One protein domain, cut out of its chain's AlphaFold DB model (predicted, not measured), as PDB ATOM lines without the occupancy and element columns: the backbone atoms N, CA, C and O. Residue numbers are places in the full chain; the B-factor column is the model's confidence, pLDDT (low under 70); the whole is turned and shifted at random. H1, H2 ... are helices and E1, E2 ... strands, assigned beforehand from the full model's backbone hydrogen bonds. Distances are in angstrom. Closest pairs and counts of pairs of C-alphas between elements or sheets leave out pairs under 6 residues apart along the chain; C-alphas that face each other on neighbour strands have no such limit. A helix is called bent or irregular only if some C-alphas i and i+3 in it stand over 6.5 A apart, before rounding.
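Overview. This is residues 15 to 92 of the 98 residues of an uncharacterized protein of Acidobacteria bacterium (UniProt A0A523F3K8). A sharply bent helix, H1, makes one side of an elongated body; short H2 packs across its arm H1b, hairpin E1 E2 follows, and residues 69 to 77 lead back to short H3 and H4 at the other end, near arm H1a. The 78 printed residues, mostly helix, hold four named helices and two antiparallel strands, in order H1 H2 E1 E2 H3 H4. The whole is compact, radius of gyration of the C-alphas 13.1 A, spanning 39 by 21 by 19 A.

Arrangement. H1, residues 15 to 41, by its hydrogen bonds assigned as one helix, is bent: C-alphas 23 and 26 are 9.0 A apart. Its arms H1a, 15 to 23, and H1b, 26 to 41, touch, closest C-alphas Ile 21 and Val 29, 6.2 A, at a steep tilt of 41 degrees, opposite ways; H1b does so with residues 26 to 29 alone. With residues 28 to 32 alone, H1b touches H2, 51 to 56, about perpendicular at 82 degrees, closest C-alphas Ala 28 and Leu 54, 7.1 A. E1, 61 to 63, and E2, 66 to 68, form an antiparallel hairpin; N 61 and O 68 are 2.8 A apart, within hydrogen-bond range. H3, 78 to 82, and H4, 86 to 91, are close but not clearly touching, closest C-alphas Ile 81 and Arg 89, 6.1 A. Every O i to N i+4 pair is within range in H1b, H2, H3 and H4; H1a has 2 of 5, and 2 of 6 O i to N i+3.

Along the chain. H1a, 12.4 A long, begins at C-alpha 15 (40.601, 111.835, 19.335); H1b measures 22.5 A. H4 ends at C-alpha 91 (35.313, 119.397, 13.696).

Size, cuts and confidence. The C-alphas farthest apart, Asn 64 and Pro 87, are 41.3 A apart. The printed part has no cut and no long link; no printed residue is under 70 in pLDDT.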
ATOM      1  N   TYR A  15      39.778 110.880  20.087       92.94
ATOM      2  CA  TYR A  15      40.601 111.835  19.335       92.94
ATOM      3  C   TYR A  15      41.711 111.150  18.518       92.94
ATOM      4  O   TYR A  15      41.906 111.500  17.356       92.94
ATOM      5  N   VAL A  16      42.416 110.165  19.089       92.69
ATOM      6  CA  VAL A  16      43.540 109.506  18.413       92.69
ATOM      7  C   VAL A  16      43.062 108.764  17.175       92.69
ATOM      8  O   VAL A  16      43.543 109.021  16.076       92.69
ATOM      9  N   ARG A  17      42.039 107.921  17.309       94.38
ATOM     10  CA  ARG A  17      41.472 107.205  16.159       94.38
ATOM     11  C   ARG A  17      40.888 108.175  15.133       94.38
ATOM     12  O   ARG A  17      41.139 108.032  13.944       94.38
ATOM     13  N   ARG A  18      40.152 109.191  15.581       94.94
ATOM     14  CA  ARG A  18      39.458 110.122  14.685       94.94
ATOM     15  C   ARG A  18      40.407 111.001  13.867       94.94
ATOM     16  O   ARG A  18      40.135 111.237  12.694       94.94
ATOM     17  N   TYR A  19      41.492 111.487  14.469       94.31
ATOM     18  CA  TYR A  19      42.347 112.502  13.846       94.31
ATOM     19  C   TYR A  19      43.729 111.998  13.440       94.31
ATOM     20  O   TYR A  19      44.265 112.503  12.462       94.31
ATOM     21  N   TRP A  20      44.300 110.989  14.103       94.56
ATOM     22  CA  TRP A  20      45.594 110.445  13.677       94.56
ATOM     23  C   TRP A  20      45.472 109.441  12.523       94.56
ATOM     24  O   TRP A  20      46.388 109.385  11.706       94.56
ATOM     25  N   ILE A  21      44.351 108.716  12.364       95.50
ATOM     26  CA  ILE A  21      44.176 107.767  11.239       95.50
ATOM     27  C   ILE A  21      44.390 108.443   9.871       95.50
ATOM     28  O   ILE A  21      45.167 107.908   9.085       95.50
ATOM     29  N   PRO A  22      43.805 109.616   9.568       94.69
ATOM     30  CA  PRO A  22      44.066 110.302   8.298       94.69
ATOM     31  C   PRO A  22      45.514 110.778   8.104       94.69
ATOM     32  O   PRO A  22      45.897 111.084   6.981       94.69
ATOM     33  N   ILE A  23      46.307 110.884   9.175       93.94
ATOM     34  CA  ILE A  23      47.673 111.427   9.134       93.94
ATOM     35  C   ILE A  23      48.717 110.319   8.992       93.94
ATOM     36  O   ILE A  23      49.682 110.484   8.250       93.94
ATOM     37  N   ILE A  24      48.541 109.205   9.708       93.75
ATOM     38  CA  ILE A  24      49.535 108.118   9.782       93.75
ATOM     39  C   ILE A  24      49.006 106.768   9.298       93.75
ATOM     40  O   ILE A  24      49.758 105.798   9.228       93.75
ATOM     41  N   GLY A  25      47.724 106.703   8.951       95.19
ATOM     42  CA  GLY A  25      47.045 105.487   8.532       95.19
ATOM     43  C   GLY A  25      46.529 104.637   9.703       95.19
ATOM     44  O   GLY A  25      46.998 104.750  10.841       95.19
ATOM     45  N   PRO A  26      45.558 103.746   9.434       96.06
ATOM     46  CA  PRO A  26      44.940 102.907  10.459       96.06
ATOM     47  C   PRO A  26      45.918 101.897  11.075       96.06
ATOM     48  O   PRO A  26      45.858 101.667  12.280       96.06
ATOM     49  N   GLY A  27      46.847 101.340  10.289       97.12
ATOM     50  CA  GLY A  27      47.852 100.386  10.776       97.12
ATOM     51  C   GLY A  27      48.791 100.998  11.817       97.12
ATOM     52  O   GLY A  27      48.988 100.426  12.887       97.12
ATOM     53  N   ALA A  28      49.294 102.209  11.565       96.19
ATOM     54  CA  ALA A  28      50.161 102.898  12.518       96.19
ATOM     55  C   ALA A  28      49.419 103.295  13.804       96.19
ATOM     56  O   ALA A  28      49.975 103.192  14.897       96.19
ATOM     57  N   VAL A  29      48.143 103.686  13.705       96.38
ATOM     58  CA  VAL A  29      47.307 103.913  14.895       96.38
ATOM     59  C   VAL A  29      47.077 102.611  15.667       96.38
ATOM     60  O   VAL A  29      47.142 102.618  16.894       96.38
ATOM     61  N   ALA A  30      46.846 101.486  14.989       96.38
ATOM     62  CA  ALA A  30      46.711 100.191  15.649       96.38
ATOM     63  C   ALA A  30      47.998  99.796  16.391       96.38
ATOM     64  O   ALA A  30      47.924  99.330  17.527       96.38
ATOM     65  N   ASP A  31      49.169 100.036  15.799       96.19
ATOM     66  CA  ASP A  31      50.468  99.821  16.449       96.19
ATOM     67  C   ASP A  31      50.640 100.686  17.696       96.19
ATOM     68  O   ASP A  31      51.009 100.171  18.750       96.19
ATOM     69  N   LEU A  32      50.291 101.973  17.617       95.31
ATOM     70  CA  LEU A  32      50.329 102.879  18.766       95.31
ATOM     71  C   LEU A  32      49.441 102.378  19.917       95.31
ATOM     72  O   LEU A  32      49.859 102.369  21.078       95.31
ATOM     73  N   LEU A  33      48.222 101.931  19.605       94.38
ATOM     74  CA  LEU A  33      47.290 101.398  20.601       94.38
ATOM     75  C   LEU A  33      47.793 100.084  21.214       94.38
ATOM     76  O   LEU A  33      47.691  99.906  22.429       94.38
ATOM     77  N   ARG A  34      48.366  99.188  20.400       94.25
ATOM     78  CA  ARG A  34      48.960  97.925  20.864       94.25
ATOM     79  C   ARG A  34      50.138  98.169  21.799       94.25
ATOM     80  O   ARG A  34      50.154  97.620  22.897       94.25
ATOM     81  N   LEU A  35      51.068  99.038  21.403       93.56
ATOM     82  CA  LEU A  35      52.195  99.437  22.245       93.56
ATOM     83  C   LEU A  35      51.711 100.064  23.559       93.56
ATOM     84  O   LEU A  35      52.237  99.735  24.617       93.56
ATOM     85  N   THR A  36      50.674 100.910  23.518       92.75
ATOM     86  CA  THR A  36      50.123 101.534  24.735       92.75
ATOM     87  C   THR A  36      49.545 100.485  25.680       92.75
ATOM     88  O   THR A  36      49.797 100.528  26.883       92.75
ATOM     89  N   ALA A  37      48.775  99.533  25.155       92.06
ATOM     90  CA  ALA A  37      48.197  98.460  25.957       92.06
ATOM     91  C   ALA A  37      49.279  97.558  26.575       92.06
ATOM     92  O   ALA A  37      49.181  97.186  27.745       92.06
ATOM     93  N   ALA A  38      50.332  97.241  25.819       92.12
ATOM     94  CA  ALA A  38      51.467  96.470  26.312       92.12
ATOM     95  C   ALA A  38      52.249  97.209  27.401       92.12
ATOM     96  O   ALA A  38      52.495  96.630  28.455       92.12
ATOM     97  N   ALA A  39      52.529  98.500  27.206       90.19
ATOM     98  CA  ALA A  39      53.177  99.336  28.213       90.19
ATOM     99  C   ALA A  39      52.361  99.403  29.517       90.19
ATOM    100  O   ALA A  39      52.920  99.245  30.598       90.19
ATOM    101  N   LYS A  40      51.031  99.552  29.424       89.81
ATOM    102  CA  LYS A  40      50.129  99.558  30.593       89.81
ATOM    103  C   LYS A  40      50.063  98.206  31.316       89.81
ATOM    104  O   LYS A  40      49.799  98.176  32.510       89.81
ATOM    105  N   SER A  41      50.275  97.099  30.606       90.50
ATOM    106  CA  SER A  41      50.181  95.738  31.158       90.50
ATOM    107  C   SER A  41      51.533  95.091  31.471       90.50
ATOM    108  O   SER A  41      51.558  93.944  31.911       90.50
ATOM    109  N   GLY A  42      52.648  95.791  31.234       89.00
ATOM    110  CA  GLY A  42      53.999  95.252  31.417       89.00
ATOM    111  C   GLY A  42      54.344  94.101  30.464       89.00
ATOM    112  O   GLY A  42      55.213  93.288  30.767       89.00
ATOM    113  N   ARG A  43      53.646  93.986  29.328       89.62
ATOM    114  CA  ARG A  43      53.857  92.906  28.354       89.62
ATOM    115  C   ARG A  43      54.874  93.315  27.298       89.62
ATOM    116  O   ARG A  43      54.872  94.451  26.835       89.62
ATOM    117  N   SER A  44      55.688  92.357  26.865       88.81
ATOM    118  CA  SER A  44      56.516  92.515  25.668       88.81
ATOM    119  C   SER A  44      55.701  92.206  24.409       88.81
ATOM    120  O   SER A  44      54.782  91.385  24.439       88.81
ATOM    121  N   LEU A  45      56.034  92.866  23.301       89.56
ATOM    122  CA  LEU A  45      55.421  92.654  21.991       89.56
ATOM    123  C   LEU A  45      56.512  92.504  20.923       89.56
ATOM    124  O   LEU A  45      57.563  93.136  21.048       89.56
ATOM    125  N   PRO A  46      56.246  91.749  19.842       90.56
ATOM    126  CA  PRO A  46      57.049  91.830  18.626       90.56
ATOM    127  C   PRO A  46      57.124  93.267  18.100       90.56
ATOM    128  O   PRO A  46      56.199  94.059  18.310       90.56
ATOM    129  N   GLU A  47      58.204  93.589  17.384       91.06
ATOM    130  CA  GLU A  47      58.379  94.918  16.795       91.06
ATOM    131  C   GLU A  47      57.208  95.255  15.846       91.06
ATOM    132  O   GLU A  47      56.957  94.509  14.895       91.06
ATOM    133  N   PRO A  48      56.472  96.360  16.081       93.50
ATOM    134  CA  PRO A  48      55.357  96.734  15.221       93.50
ATOM    135  C   PRO A  48      55.817  97.209  13.842       93.50
ATOM    136  O   PRO A  48      56.781  97.969  13.724       93.50
ATOM    137  N   THR A  49      55.064  96.847  12.802       96.50
ATOM    138  CA  THR A  49      55.351  97.180  11.396       96.50
ATOM    139  C   THR A  49      55.565  98.677  11.165       96.50
ATOM    140  O   THR A  49      56.426  99.073  10.381       96.50
ATOM    141  N   HIS A  50      54.799  99.533  11.842       96.81
ATOM    142  CA  HIS A  50      54.840 100.983  11.662       96.81
ATOM    143  C   HIS A  50      55.638 101.713  12.750       96.81
ATOM    144  O   HIS A  50      55.521 102.937  12.871       96.81
ATOM    145  N   LEU A  51      56.483 101.009  13.520       94.38
ATOM    146  CA  LEU A  51      57.280 101.620  14.588       94.38
ATOM    147  C   LEU A  51      58.126 102.797  14.077       94.38
ATOM    148  O   LEU A  51      58.157 103.847  14.714       94.38
ATOM    149  N   ALA A  52      58.746 102.675  12.901       93.56
ATOM    150  CA  ALA A  52      59.543 103.753  12.309       93.56
ATOM    151  C   ALA A  52      58.743 105.058  12.116       93.56
ATOM    152  O   ALA A  52      59.253 106.148  12.387       93.56
ATOM    153  N   SER A  53      57.475 104.962  11.701       93.50
ATOM    154  CA  SER A  53      56.587 106.122  11.558       93.50
ATOM    155  C   SER A  53      56.245 106.740  12.912       93.50
ATOM    156  O   SER A  53      56.249 107.965  13.042       93.50
ATOM    157  N   LEU A  54      55.993 105.910  13.928       94.44
ATOM    158  CA  LEU A  54      55.706 106.376  15.287       94.44
ATOM    159  C   LEU A  54      56.908 107.109  15.897       94.44
ATOM    160  O   LEU A  54      56.733 108.183  16.472       94.44
ATOM    161  N   LEU A  55      58.121 106.582  15.702       94.12
ATOM    162  CA  LEU A  55      59.367 107.217  16.144       94.12
ATOM    163  C   LEU A  55      59.583 108.570  15.457       94.12
ATOM    164  O   LEU A  55      59.809 109.575  16.126       94.12
ATOM    165  N   ARG A  56      59.447 108.622  14.125       91.81
ATOM    166  CA  ARG A  56      59.628 109.858  13.343       91.81
ATOM    167  C   ARG A  56      58.680 110.975  13.784       91.81
ATOM    168  O   ARG A  56      59.027 112.148  13.697       91.81
ATOM    169  N   LEU A  57      57.480 110.618  14.230       89.94
ATOM    170  CA  LEU A  57      56.447 111.572  14.631       89.94
ATOM    171  C   LEU A  57      56.479 111.928  16.120       89.94
ATOM    172  O   LEU A  57      55.635 112.718  16.558       89.94
ATOM    173  N   GLY A  58      57.428 111.365  16.878       90.12
ATOM    174  CA  GLY A  58      57.537 111.549  18.324       90.12
ATOM    175  C   GLY A  58      56.365 110.936  19.096       90.12
ATOM    176  O   GLY A  58      56.009 111.420  20.162       90.12
ATOM    177  N   LEU A  59      55.713 109.917  18.527       91.31
ATOM    178  CA  LEU A  59      54.648 109.148  19.183       91.31
ATOM    179  C   LEU A  59      55.196 107.954  19.968       91.31
ATOM    180  O   LEU A  59      54.470 107.332  20.737       91.31
ATOM    181  N   ALA A  60      56.467 107.634  19.753       92.56
ATOM    182  CA  ALA A  60      57.244 106.653  20.481       92.56
ATOM    183  C   ALA A  60      58.712 107.101  20.485       92.56
ATOM    184  O   ALA A  60      59.135 107.872  19.621       92.56
ATOM    185  N   HIS A  61      59.499 106.567  21.410       92.56
ATOM    186  CA  HIS A  61      60.941 106.766  21.490       92.56
ATOM    187  C   HIS A  61      61.631 105.418  21.678       92.56
ATOM    188  O   HIS A  61      61.086 104.527  22.326       92.56
ATOM    189  N   ARG A  62      62.837 105.252  21.128       91.56
ATOM    190  CA  ARG A  62      63.701 104.120  21.483       91.56
ATOM    191  C   ARG A  62      64.625 104.548  22.617       91.56
ATOM    192  O   ARG A  62      65.247 105.601  22.529       91.56
ATOM    193  N   SER A  63      64.720 103.723  23.651       91.25
ATOM    194  CA  SER A  63      65.649 103.891  24.767       91.25
ATOM    195  C   SER A  63      66.166 102.524  25.195       91.25
ATOM    196  O   SER A  63      65.370 101.629  25.467       91.25
ATOM    197  N   ASN A  64      67.489 102.333  25.209       87.88
ATOM    198  CA  ASN A  64      68.144 101.099  25.667       87.88
ATOM    199  C   ASN A  64      67.539  99.803  25.085       87.88
ATOM    200  O   ASN A  64      67.286  98.844  25.805       87.88
ATOM    201  N   GLY A  65      67.233  99.788  23.782       85.75
ATOM    202  CA  GLY A  65      66.627  98.622  23.116       85.75
ATOM    203  C   GLY A  65      65.131  98.407  23.393       85.75
ATOM    204  O   GLY A  65      64.542  97.484  22.843       85.75
ATOM    205  N   THR A  66      64.496  99.277  24.176       89.31
ATOM    206  CA  THR A  66      63.049  99.269  24.435       89.31
ATOM    207  C   THR A  66      62.342 100.446  23.776       89.31
ATOM    208  O   THR A  66      62.930 101.501  23.522       89.31
ATOM    209  N   VAL A  67      61.057 100.256  23.473       91.81
ATOM    210  CA  VAL A  67      60.182 101.316  22.971       91.81
ATOM    211  C   VAL A  67      59.458 101.949  24.151       91.81
ATOM    212  O   VAL A  67      58.701 101.284  24.854       91.81
ATOM    213  N   VAL A  68      59.679 103.242  24.347       90.44
ATOM    214  CA  VAL A  68      59.028 104.065  25.364       90.44
ATOM    215  C   VAL A  68      57.949 104.901  24.689       90.44
ATOM    216  O   VAL A  68      58.192 105.535  23.661       90.44
ATOM    217  N   LEU A  69      56.752 104.914  25.267       89.50
ATOM    218  CA  LEU A  69      55.658 105.761  24.809       89.50
ATOM    219  C   LEU A  69      55.525 106.993  25.707       89.50
ATOM    220  O   LEU A  69      55.651 106.865  26.928       89.50
ATOM    221  N   PRO A  70      55.231 108.173  25.140       86.25
ATOM    222  CA  PRO A  70      54.858 109.321  25.946       86.25
ATOM    223  C   PRO A  70      53.561 109.027  26.712       86.25
ATOM    224  O   PRO A  70      52.669 108.329  26.226       86.25
ATOM    225  N   THR A  71      53.438 109.594  27.913       82.38
ATOM    226  CA  THR A  71      52.258 109.431  28.784       82.38
ATOM    227  C   THR A  71      50.972 109.961  28.155       82.38
ATOM    228  O   THR A  71      49.876 109.540  28.520       82.38
ATOM    229  N   SER A  72      51.097 110.876  27.195       87.62
ATOM    230  CA  SER A  72      49.992 111.391  26.402       87.62
ATOM    231  C   SER A  72      50.404 111.545  24.939       87.62
ATOM    232  O   SER A  72      51.538 111.892  24.614       87.62
ATOM    233  N   VAL A  73      49.460 111.282  24.043       89.50
ATOM    234  CA  VAL A  73      49.603 111.493  22.605       89.50
ATOM    235  C   VAL A  73      49.336 112.958  22.314       89.50
ATOM    236  O   VAL A  73      48.252 113.471  22.607       89.50
ATOM    237  N   ARG A  74      50.311 113.643  21.716       89.56
ATOM    238  CA  ARG A  74      50.138 115.042  21.322       89.56
ATOM    239  C   ARG A  74      48.934 115.209  20.394       89.56
ATOM    240  O   ARG A  74      48.598 114.331  19.590       89.56
ATOM    241  N   ARG A  75      48.280 116.364  20.497       89.81
ATOM    242  CA  ARG A  75      47.308 116.775  19.482       89.81
ATOM    243  C   ARG A  75      48.031 117.066  18.165       89.81
ATOM    244  O   ARG A  75      49.255 117.157  18.123       89.81
ATOM    245  N   LEU A  76      47.248 117.151  17.095       90.00
ATOM    246  CA  LEU A  76      47.789 117.482  15.785       90.00
ATOM    247  C   LEU A  76      48.214 118.948  15.784       90.00
ATOM    248  O   LEU A  76      47.493 119.784  16.326       90.00
ATOM    249  N   ASP A  77      49.356 119.232  15.172       87.75
ATOM    250  CA  ASP A  77      49.787 120.601  14.899       87.75
ATOM    251  C   ASP A  77      49.055 121.192  13.679       87.75
ATOM    252  O   ASP A  77      48.393 120.482  12.918       87.75
ATOM    253  N   ASP A  78      49.186 122.502  13.466       86.56
ATOM    254  CA  ASP A  78      48.498 123.208  12.381       86.56
ATOM    255  C   ASP A  78      48.809 122.649  10.988       86.56
ATOM    256  O   ASP A  78      47.960 122.692  10.095       86.56
ATOM    257  N   ASN A  79      50.019 122.133  10.761       88.44
ATOM    258  CA  ASN A  79      50.388 121.545   9.473       88.44
ATOM    259  C   ASN A  79      49.653 120.214   9.271       88.44
ATOM    260  O   ASN A  79      49.067 119.968   8.216       88.44
ATOM    261  N   GLN A  80      49.596 119.382  10.309       91.81
ATOM    262  CA  GLN A  80      48.829 118.142  10.298       91.81
ATOM    263  C   GLN A  80      47.321 118.402  10.165       91.81
ATOM    264  O   GLN A  80      46.659 117.740   9.368       91.81
ATOM    265  N   ILE A  81      46.777 119.406  10.856       91.75
ATOM    266  CA  ILE A  81      45.363 119.800  10.750       91.75
ATOM    267  C   ILE A  81      45.021 120.232   9.319       91.75
ATOM    268  O   ILE A  81      43.967 119.864   8.796       91.75
ATOM    269  N   ARG A  82      45.915 120.963   8.638       90.25
ATOM    270  CA  ARG A  82      45.718 121.366   7.234       90.25
ATOM    271  C   ARG A  82      45.629 120.181   6.271       90.25
ATOM    272  O   ARG A  82      44.967 120.317   5.246       90.25
ATOM    273  N   ARG A  83      46.251 119.046   6.609       90.62
ATOM    274  CA  ARG A  83      46.216 117.797   5.827       90.62
ATOM    275  C   ARG A  83      44.963 116.955   6.079       90.62
ATOM    276  O   ARG A  83      44.729 115.999   5.346       90.62
ATOM    277  N   LEU A  84      44.163 117.279   7.097       92.88
ATOM    278  CA  LEU A  84      42.923 116.556   7.359       92.88
ATOM    279  C   LEU A  84      41.895 116.776   6.237       92.88
ATOM    280  O   LEU A  84      41.781 117.886   5.707       92.88
ATOM    281  N   PRO A  85      41.052 115.766   5.949       91.44
ATOM    282  CA  PRO A  85      39.869 115.946   5.120       91.44
ATOM    283  C   PRO A  85      38.994 117.115   5.614       91.44
ATOM    284  O   PRO A  85      38.853 117.291   6.833       91.44
ATOM    285  N   PRO A  86      38.339 117.884   4.717       90.50
ATOM    286  CA  PRO A  86      37.579 119.076   5.101       90.50
ATOM    287  C   PRO A  86      36.562 118.875   6.244       90.50
ATOM    288  O   PRO A  86      36.492 119.749   7.110       90.50
ATOM    289  N   PRO A  87      35.806 117.758   6.327       90.94
ATOM    290  CA  PRO A  87      34.887 117.520   7.447       90.94
ATOM    291  C   PRO A  87      35.596 117.360   8.801       90.94
ATOM    292  O   PRO A  87      35.123 117.856   9.825       90.94
ATOM    293  N   LEU A  88      36.756 116.702   8.816       91.88
ATOM    294  CA  LEU A  88      37.532 116.496  10.039       91.88
ATOM    295  C   LEU A  88      38.232 117.776  10.476       91.88
ATOM    296  O   LEU A  88      38.242 118.078  11.662       91.88
ATOM    297  N   ARG A  89      38.729 118.576   9.529       90.38
ATOM    298  CA  ARG A  89      39.327 119.879   9.832       90.38
ATOM    299  C   ARG A  89      38.337 120.834  10.511       90.38
ATOM    300  O   ARG A  89      38.719 121.523  11.442       90.38
ATOM    301  N   ARG A  90      37.065 120.846  10.086       88.56
ATOM    302  CA  ARG A  90      36.006 121.690  10.688       88.56
ATOM    303  C   ARG A  90      35.590 121.257  12.093       88.56
ATOM    304  O   ARG A  90      35.122 122.081  12.864       88.56
ATOM    305  N   THR A  91      35.708 119.966  12.395       89.00
ATOM    306  CA  THR A  91      35.313 119.397  13.696       89.00
ATOM    307  C   THR A  91      36.488 119.222  14.648       89.00
ATOM    308  O   THR A  91      36.295 118.806  15.794       89.00
ATOM    309  N   HIS A  92      37.704 119.531  14.187       87.31
ATOM    310  CA  HIS A  92      38.901 119.469  15.002       87.31
ATOM    311  C   HIS A  92      38.770 120.472  16.157       87.31
ATOM    312  O   HIS A  92      38.468 121.642  15.912       87.31
TER     313      HIS A  92